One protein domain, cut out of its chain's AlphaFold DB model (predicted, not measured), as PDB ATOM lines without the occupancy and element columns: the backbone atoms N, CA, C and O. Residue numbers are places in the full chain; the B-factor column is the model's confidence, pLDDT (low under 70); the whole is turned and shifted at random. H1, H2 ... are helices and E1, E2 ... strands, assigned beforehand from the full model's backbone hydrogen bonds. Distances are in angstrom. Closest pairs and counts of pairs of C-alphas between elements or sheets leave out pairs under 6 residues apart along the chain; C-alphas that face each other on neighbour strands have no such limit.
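What this domain is: This is residues 2 to 56 of the 194 residues of the protein "RNA ligase" of Desulfurococcaceae archaeon (UniProt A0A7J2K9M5). A hairpin of two short strands, E1 and E2, has one helix, H2, beside E1, and an arm of residues 2 to 11, with the one-turn helix H1 at its start, sticks out from this small body. Residues 18 to 23, in the stretch leading into H2, stick out too. The printed part has 55 residues with two named helices and two named strands, in the order H1, H2, E1, E2; the sheet, E1 - E2, is antiparallel. The class is mixed, helices and strands, with under half of the residues in named elements. The whole is loose, with a radius of gyration of the C-alphas of 12.7 A, and spans 32 by 27 by 17 A.

How they stand to each other: H1, residues 2 to 5, belongs to the stretch 2 to 11 that stands free. It is apart from H2, residues 24 to 34, and from both strands, E1, residues 39 to 42, and E2, residues 52 to 55. The closest C-alphas of H2 and E1 are those of Leu 32 and Gly 39, 6.3 A apart. H2 and E2 are only just apart, with 8.3 A between their closest C-alphas. E1 and E2 form a hairpin of antiparallel neighbours, with 170 degrees between their directions. C-alphas 39 and 55 face each other at 4.3 A. Between the strands, N 42 and O 52 are within hydrogen-bond range at 2.8 A, and N 54 and O 40 at 3.0 A. In H2 every O i to N i+4 pair is within hydrogen-bond range; H1 is too short for such a pair, and its one O i to N i+3 pair is within range.

Where its parts are: H1 begins at C-alpha 2, at (169.689, 159.837, 182.066), and ends at Lys 5. H2 runs from C-alpha 24, at (170.552, 139.022, 199.647), to Arg 34, 15.5 A from first to last C-alpha. E1, from Gly 39 to Ile 42, is 10.1 A long. E2, from Leu 52 to Thr 55, is 10.3 A long and ends at C-alpha 55, at (177.581, 151.077, 206.824).

The domain as a whole: The two C-alphas farthest apart are those of Tyr 6 and Lys 20, at 33.9 A. The body without the stretches that stand free has 39 residues and spans 32 by 16 by 15 A. The link from H1 to H2, 18 residues, is long; that from H2 to E1, 4 residues, is tight; that from E1 to E2, 9 residues, is short. The printed part has no cut. The mean pLDDT of the printed part is 94.7, and no printed residue is under 70.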
ATOM      1  N   VAL A   2     168.922 158.557 182.123       91.00
ATOM      2  CA  VAL A   2     169.689 159.837 182.066       91.00
ATOM      3  C   VAL A   2     171.205 159.622 182.124       91.00
ATOM      4  O   VAL A   2     171.939 160.163 181.307       91.00
ATOM      5  N   VAL A   3     171.671 158.796 183.064       90.56
ATOM      6  CA  VAL A   3     173.104 158.512 183.235       90.56
ATOM      7  C   VAL A   3     173.718 157.915 181.967       90.56
ATOM      8  O   VAL A   3     174.777 158.356 181.542       90.56
ATOM      9  N   GLU A   4     173.046 156.939 181.354       88.94
ATOM     10  CA  GLU A   4     173.527 156.279 180.132       88.94
ATOM     11  C   GLU A   4     173.481 157.233 178.942       88.94
ATOM     12  O   GLU A   4     174.460 157.346 178.213       88.94
ATOM     13  N   LYS A   5     172.381 157.984 178.793       95.06
ATOM     14  CA  LYS A   5     172.193 158.949 177.704       95.06
ATOM     15  C   LYS A   5     173.312 159.988 177.650       95.06
ATOM     16  O   LYS A   5     173.737 160.360 176.563       95.06
ATOM     17  N   TYR A   6     173.774 160.455 178.807       96.00
ATOM     18  CA  TYR A   6     174.802 161.494 178.905       96.00
ATOM     19  C   TYR A   6     176.176 160.956 179.326       96.00
ATOM     20  O   TYR A   6     177.055 161.745 179.655       96.00
ATOM     21  N   SER A   7     176.371 159.630 179.331       93.25
ATOM     22  CA  SER A   7     177.624 158.975 179.748       93.25
ATOM     23  C   SER A   7     178.167 159.482 181.094       93.25
ATOM     24  O   SER A   7     179.372 159.629 181.293       93.25
ATOM     25  N   LEU A   8     177.268 159.769 182.037       95.19
ATOM     26  CA  LEU A   8     177.641 160.278 183.352       95.19
ATOM     27  C   LEU A   8     178.217 159.150 184.210       95.19
ATOM     28  O   LEU A   8     177.731 158.015 184.203       95.19
ATOM     29  N   ARG A   9     179.224 159.470 185.025       94.31
ATOM     30  CA  ARG A   9     179.685 158.550 186.070       94.31
ATOM     31  C   ARG A   9     178.581 158.391 187.117       94.31
ATOM     32  O   ARG A   9     178.012 159.378 187.579       94.31
ATOM     33  N   ARG A  10     178.290 157.150 187.514       92.62
ATOM     34  CA  ARG A  10     177.335 156.840 188.589       92.62
ATOM     35  C   ARG A  10     177.924 155.893 189.621       92.62
ATOM     36  O   ARG A  10     178.792 155.083 189.309       92.62
ATOM     37  N   VAL A  11     177.366 155.945 190.827       94.12
ATOM     38  CA  VAL A  11     177.564 154.898 191.833       94.12
ATOM     39  C   VAL A  11     177.051 153.550 191.315       94.12
ATOM     40  O   VAL A  11     176.091 153.486 190.538       94.12
ATOM     41  N   ARG A  12     177.693 152.462 191.752       93.75
ATOM     42  CA  ARG A  12     177.323 151.093 191.375       93.75
ATOM     43  C   ARG A  12     175.910 150.773 191.871       93.75
ATOM     44  O   ARG A  12     175.617 150.932 193.052       93.75
ATOM     45  N   VAL A  13     175.053 150.278 190.979       94.62
ATOM     46  CA  VAL A  13     173.778 149.662 191.368       94.62
ATOM     47  C   VAL A  13     174.055 148.196 191.672       94.62
ATOM     48  O   VAL A  13     174.430 147.448 190.778       94.62
ATOM     49  N   LEU A  14     173.917 147.820 192.943       95.50
ATOM     50  CA  LEU A  14     174.248 146.478 193.441       95.50
ATOM     51  C   LEU A  14     173.138 145.458 193.159       95.50
ATOM     52  O   LEU A  14     173.393 144.264 193.094       95.50
ATOM     53  N   GLY A  15     171.907 145.935 192.970       93.38
ATOM     54  CA  GLY A  15     170.757 145.111 192.628       93.38
ATOM     55  C   GLY A  15     169.438 145.837 192.873       93.38
ATOM     56  O   GLY A  15     169.402 146.899 193.497       93.38
ATOM     57  N   VAL A  16     168.349 145.245 192.383       94.50
ATOM     58  CA  VAL A  16     166.972 145.622 192.723       94.50
ATOM     59  C   VAL A  16     166.343 144.410 193.393       94.50
ATOM     60  O   VAL A  16     166.187 143.367 192.763       94.50
ATOM     61  N   LEU A  17     166.045 144.530 194.685       94.25
ATOM     62  CA  LEU A  17     165.591 143.411 195.506       94.25
ATOM     63  C   LEU A  17     164.104 143.541 195.827       94.25
ATOM     64  O   LEU A  17     163.614 144.618 196.172       94.25
ATOM     65  N   SER A  18     163.393 142.419 195.746       93.50
ATOM     66  CA  SER A  18     162.042 142.314 196.283       93.50
ATOM     67  C   SER A  18     162.092 142.102 197.801       93.50
ATOM     68  O   SER A  18     163.113 141.693 198.353       93.50
ATOM     69  N   LYS A  19     160.964 142.296 198.497       88.50
ATOM     70  CA  LYS A  19     160.876 141.976 199.935       88.50
ATOM     71  C   LYS A  19     161.178 140.503 200.247       88.50
ATOM     72  O   LYS A  19     161.604 140.214 201.357       88.50
ATOM     73  N   LYS A  20     160.951 139.587 199.295       92.50
ATOM     74  CA  LYS A  20     161.223 138.148 199.462       92.50
ATOM     75  C   LYS A  20     162.720 137.829 199.402       92.50
ATOM     76  O   LYS A  20     163.153 136.846 199.989       92.50
ATOM     77  N   ASP A  21     163.496 138.692 198.749       91.44
ATOM     78  CA  ASP A  21     164.937 138.526 198.531       91.44
ATOM     79  C   ASP A  21     165.768 139.454 199.424       91.44
ATOM     80  O   ASP A  21     166.947 139.684 199.164       91.44
ATOM     81  N   SER A  22     165.165 140.010 200.480       86.50
ATOM     82  CA  SER A  22     165.831 140.953 201.388       86.50
ATOM     83  C   SER A  22     167.058 140.354 202.075       86.50
ATOM     84  O   SER A  22     167.972 141.088 202.427       86.50
ATOM     85  N   TRP A  23     167.123 139.028 202.205       89.12
ATOM     86  CA  TRP A  23     168.286 138.312 202.725       89.12
ATOM     87  C   TRP A  23     169.548 138.515 201.870       89.12
ATOM     88  O   TRP A  23     170.641 138.565 202.427       89.12
ATOM     89  N   ARG A  24     169.416 138.731 200.550       93.50
ATOM     90  CA  ARG A  24     170.552 139.022 199.647       93.50
ATOM     91  C   ARG A  24     171.239 140.345 199.962       93.50
ATOM     92  O   ARG A  24     172.373 140.569 199.555       93.50
ATOM     93  N   LEU A  25     170.566 141.228 200.700       93.00
ATOM     94  CA  LEU A  25     171.180 142.447 201.210       93.00
ATOM     95  C   LEU A  25     172.419 142.127 202.051       93.00
ATOM     96  O   LEU A  25     173.420 142.827 201.944       93.00
ATOM     97  N   TRP A  26     172.359 141.053 202.841       91.69
ATOM     98  CA  TRP A  26     173.462 140.631 203.698       91.69
ATOM     99  C   TRP A  26     174.634 140.079 202.900       91.69
ATOM    100  O   TRP A  26     175.767 140.420 203.205       91.69
ATOM    101  N   GLU A  27     174.379 139.347 201.814       94.75
ATOM    102  CA  GLU A  27     175.444 138.895 200.908       94.75
ATOM    103  C   GLU A  27     176.198 140.079 200.292       94.75
ATOM    104  O   GLU A  27     177.429 140.083 200.242       94.75
ATOM    105  N   ILE A  28     175.458 141.113 199.878       96.25
ATOM    106  CA  ILE A  28     176.028 142.351 199.339       96.25
ATOM    107  C   ILE A  28     176.842 143.080 200.415       96.25
ATOM    108  O   ILE A  28     177.954 143.526 200.142       96.25
ATOM    109  N   VAL A  29     176.308 143.225 201.631       95.62
ATOM    110  CA  VAL A  29     177.019 143.881 202.741       95.62
ATOM    111  C   VAL A  29     178.294 143.118 203.104       95.62
ATOM    112  O   VAL A  29     179.327 143.752 203.299       95.62
ATOM    113  N   ASP A  30     178.256 141.787 203.123       94.75
ATOM    114  CA  ASP A  30     179.419 140.945 203.408       94.75
ATOM    115  C   ASP A  30     180.494 141.052 202.320       94.75
ATOM    116  O   ASP A  30     181.686 141.066 202.626       94.75
ATOM    117  N   GLU A  31     180.105 141.143 201.045       96.94
ATOM    118  CA  GLU A  31     181.047 141.416 199.952       96.94
ATOM    119  C   GLU A  31     181.709 142.787 200.125       96.94
ATOM    120  O   GLU A  31     182.932 142.894 200.074       96.94
ATOM    121  N   LEU A  32     180.921 143.824 200.417       97.62
ATOM    122  CA  LEU A  32     181.444 145.169 200.652       97.62
ATOM    123  C   LEU A  32     182.365 145.237 201.876       97.62
ATOM    124  O   LEU A  32     183.371 145.937 201.825       97.62
ATOM    125  N   GLU A  33     182.047 144.522 202.956       96.50
ATOM    126  CA  GLU A  33     182.897 144.408 204.147       96.50
ATOM    127  C   GLU A  33     184.249 143.774 203.796       96.50
ATOM    128  O   GLU A  33     185.289 144.305 204.188       96.50
ATOM    129  N   ARG A  34     184.257 142.678 203.023       96.56
ATOM    130  CA  ARG A  34     185.502 142.031 202.564       96.56
ATOM    131  C   ARG A  34     186.338 142.948 201.673       96.56
ATOM    132  O   ARG A  34     187.561 142.934 201.781       96.56
ATOM    133  N   ASP A  35     185.680 143.754 200.850       97.06
ATOM    134  CA  ASP A  35     186.318 144.701 199.933       97.06
ATOM    135  C   ASP A  35     186.723 146.029 200.599       97.06
ATOM    136  O   ASP A  35     187.254 146.916 199.929       97.06
ATOM    137  N   GLY A  36     186.437 146.213 201.892       96.88
ATOM    138  CA  GLY A  36     186.704 147.464 202.604       96.88
ATOM    139  C   GLY A  36     185.899 148.661 202.078       96.88
ATOM    140  O   GLY A  36     186.385 149.790 202.055       96.88
ATOM    141  N   ARG A  37     184.671 148.432 201.600       97.69
ATOM    142  CA  ARG A  37     183.780 149.471 201.060       97.69
ATOM    143  C   ARG A  37     182.795 149.990 202.106       97.69
ATOM    144  O   ARG A  37     182.399 149.268 203.019       97.69
ATOM    145  N   GLU A  38     182.354 151.235 201.908       97.62
ATOM    146  CA  GLU A  38     181.573 152.010 202.887       97.62
ATOM    147  C   GLU A  38     180.290 151.303 203.358       97.62
ATOM    148  O   GLU A  38     179.979 151.216 204.549       97.62
ATOM    149  N   GLY A  39     179.525 150.793 202.395       96.81
ATOM    150  CA  GLY A  39     178.223 150.188 202.627       96.81
ATOM    151  C   GLY A  39     177.249 150.474 201.494       96.81
ATOM    152  O   GLY A  39     177.635 150.564 200.326       96.81
ATOM    153  N   ILE A  40     175.971 150.586 201.840       97.50
ATOM    154  CA  ILE A  40     174.866 150.641 200.883       97.50
ATOM    155  C   ILE A  40     173.883 151.769 201.187       97.50
ATOM    156  O   ILE A  40     173.683 152.174 202.334       97.50
ATOM    157  N   VAL A  41     173.203 152.214 200.129       97.81
ATOM    158  CA  VAL A  41     172.005 153.052 200.216       97.81
ATOM    159  C   VAL A  41     170.845 152.301 199.576       97.81
ATOM    160  O   VAL A  41     170.881 151.981 198.389       97.81
ATOM    161  N   ILE A  42     169.808 152.037 200.364       96.25
ATOM    162  CA  ILE A  42     168.591 151.344 199.949       96.25
ATOM    163  C   ILE A  42     167.563 152.402 199.563       96.25
ATOM    164  O   ILE A  42     167.285 153.319 200.337       96.25
ATOM    165  N   LYS A  43     167.000 152.286 198.360       96.88
ATOM    166  CA  LYS A  43     166.019 153.231 197.814       96.88
ATOM    167  C   LYS A  43     164.798 152.469 197.316       96.88
ATOM    168  O   LYS A  43     164.953 151.417 196.700       96.88
ATOM    169  N   ASP A  44     163.603 153.012 197.546       95.44
ATOM    170  CA  ASP A  44     162.413 152.566 196.813       95.44
ATOM    171  C   ASP A  44     162.587 152.963 195.338       95.44
ATOM    172  O   ASP A  44     162.817 154.148 195.081       95.44
ATOM    173  N   PRO A  45     162.479 152.029 194.376       93.19
ATOM    174  CA  PRO A  45     162.546 152.347 192.950       93.19
ATOM    175  C   PRO A  45     161.545 153.420 192.504       93.19
ATOM    176  O   PRO A  45     161.798 154.122 191.533       93.19
ATOM    177  N   LEU A  46     160.421 153.556 193.217       95.19
ATOM    178  CA  LEU A  46     159.395 154.572 192.967       95.19
ATOM    179  C   LEU A  46     159.533 155.810 193.866       95.19
ATOM    180  O   LEU A  46     158.657 156.668 193.856       95.19
ATOM    181  N   HIS A  47     160.595 155.897 194.672       93.88
ATOM    182  CA  HIS A  47     160.902 157.040 195.540       93.88
ATOM    183  C   HIS A  47     159.788 157.433 196.528       93.88
ATOM    184  O   HIS A  47     159.713 158.581 196.958       93.88
ATOM    185  N   ARG A  48     158.931 156.485 196.930       96.88
ATOM    186  CA  ARG A  48     157.793 156.767 197.827       96.88
ATOM    187  C   ARG A  48     158.196 156.939 199.290       96.88
ATOM    188  O   ARG A  48     157.431 157.497 200.069       96.88
ATOM    189  N   VAL A  49     159.366 156.431 199.677       96.56
ATOM    190  CA  VAL A  49     159.898 156.514 201.043       96.56
ATOM    191  C   VAL A  49     161.341 157.001 201.034       96.56
ATOM    192  O   VAL A  49     162.051 156.869 200.032       96.56
ATOM    193  N   GLN A  50     161.773 157.556 202.167       97.00
ATOM    194  CA  GLN A  50     163.136 158.050 202.319       97.00
ATOM    195  C   GLN A  50     164.164 156.913 202.186       97.00
ATOM    196  O   GLN A  50     163.922 155.805 202.679       97.00
ATOM    197  N   PRO A  51     165.318 157.174 201.548       97.31
ATOM    198  CA  PRO A  51     166.413 156.219 201.496       97.31
ATOM    199  C   PRO A  51     166.941 155.852 202.884       97.31
ATOM    200  O   PRO A  51     167.044 156.702 203.766       97.31
ATOM    201  N   LEU A  52     167.371 154.603 203.035       96.00
ATOM    202  CA  LEU A  52     168.086 154.128 204.219       96.00
ATOM    203  C   LEU A  52     169.553 153.899 203.873       96.00
ATOM    204  O   LEU A  52     169.871 153.463 202.768       96.00
ATOM    205  N   LYS A  53     170.449 154.165 204.825       96.56
ATOM    206  CA  LYS A  53     171.879 153.868 204.692       96.56
ATOM    207  C   LYS A  53     172.302 152.808 205.697       96.56
ATOM    208  O   LYS A  53     171.865 152.845 206.846       96.56
ATOM    209  N   TYR A  54     173.185 151.916 205.270       96.62
ATOM    210  CA  TYR A  54     173.806 150.909 206.122       96.62
ATOM    211  C   TYR A  54     175.308 150.897 205.854       96.62
ATOM    212  O   TYR A  54     175.718 150.838 204.699       96.62
ATOM    213  N   THR A  55     176.112 150.978 206.913       97.38
ATOM    214  CA  THR A  55     177.581 151.077 206.824       97.38
ATOM    215  C   THR A  55     178.223 149.804 207.343       97.38
ATOM    216  O   THR A  55     177.721 149.202 208.290       97.38
ATOM    217  N   THR A  56     179.318 149.386 206.724       97.75
ATOM    218  CA  THR A  56     180.042 148.162 207.082       97.75
ATOM    219  C   THR A  56     180.791 148.315 208.413       97.75
ATOM    220  O   THR A  56     181.012 149.430 208.901       97.75
TER     221      THR A  56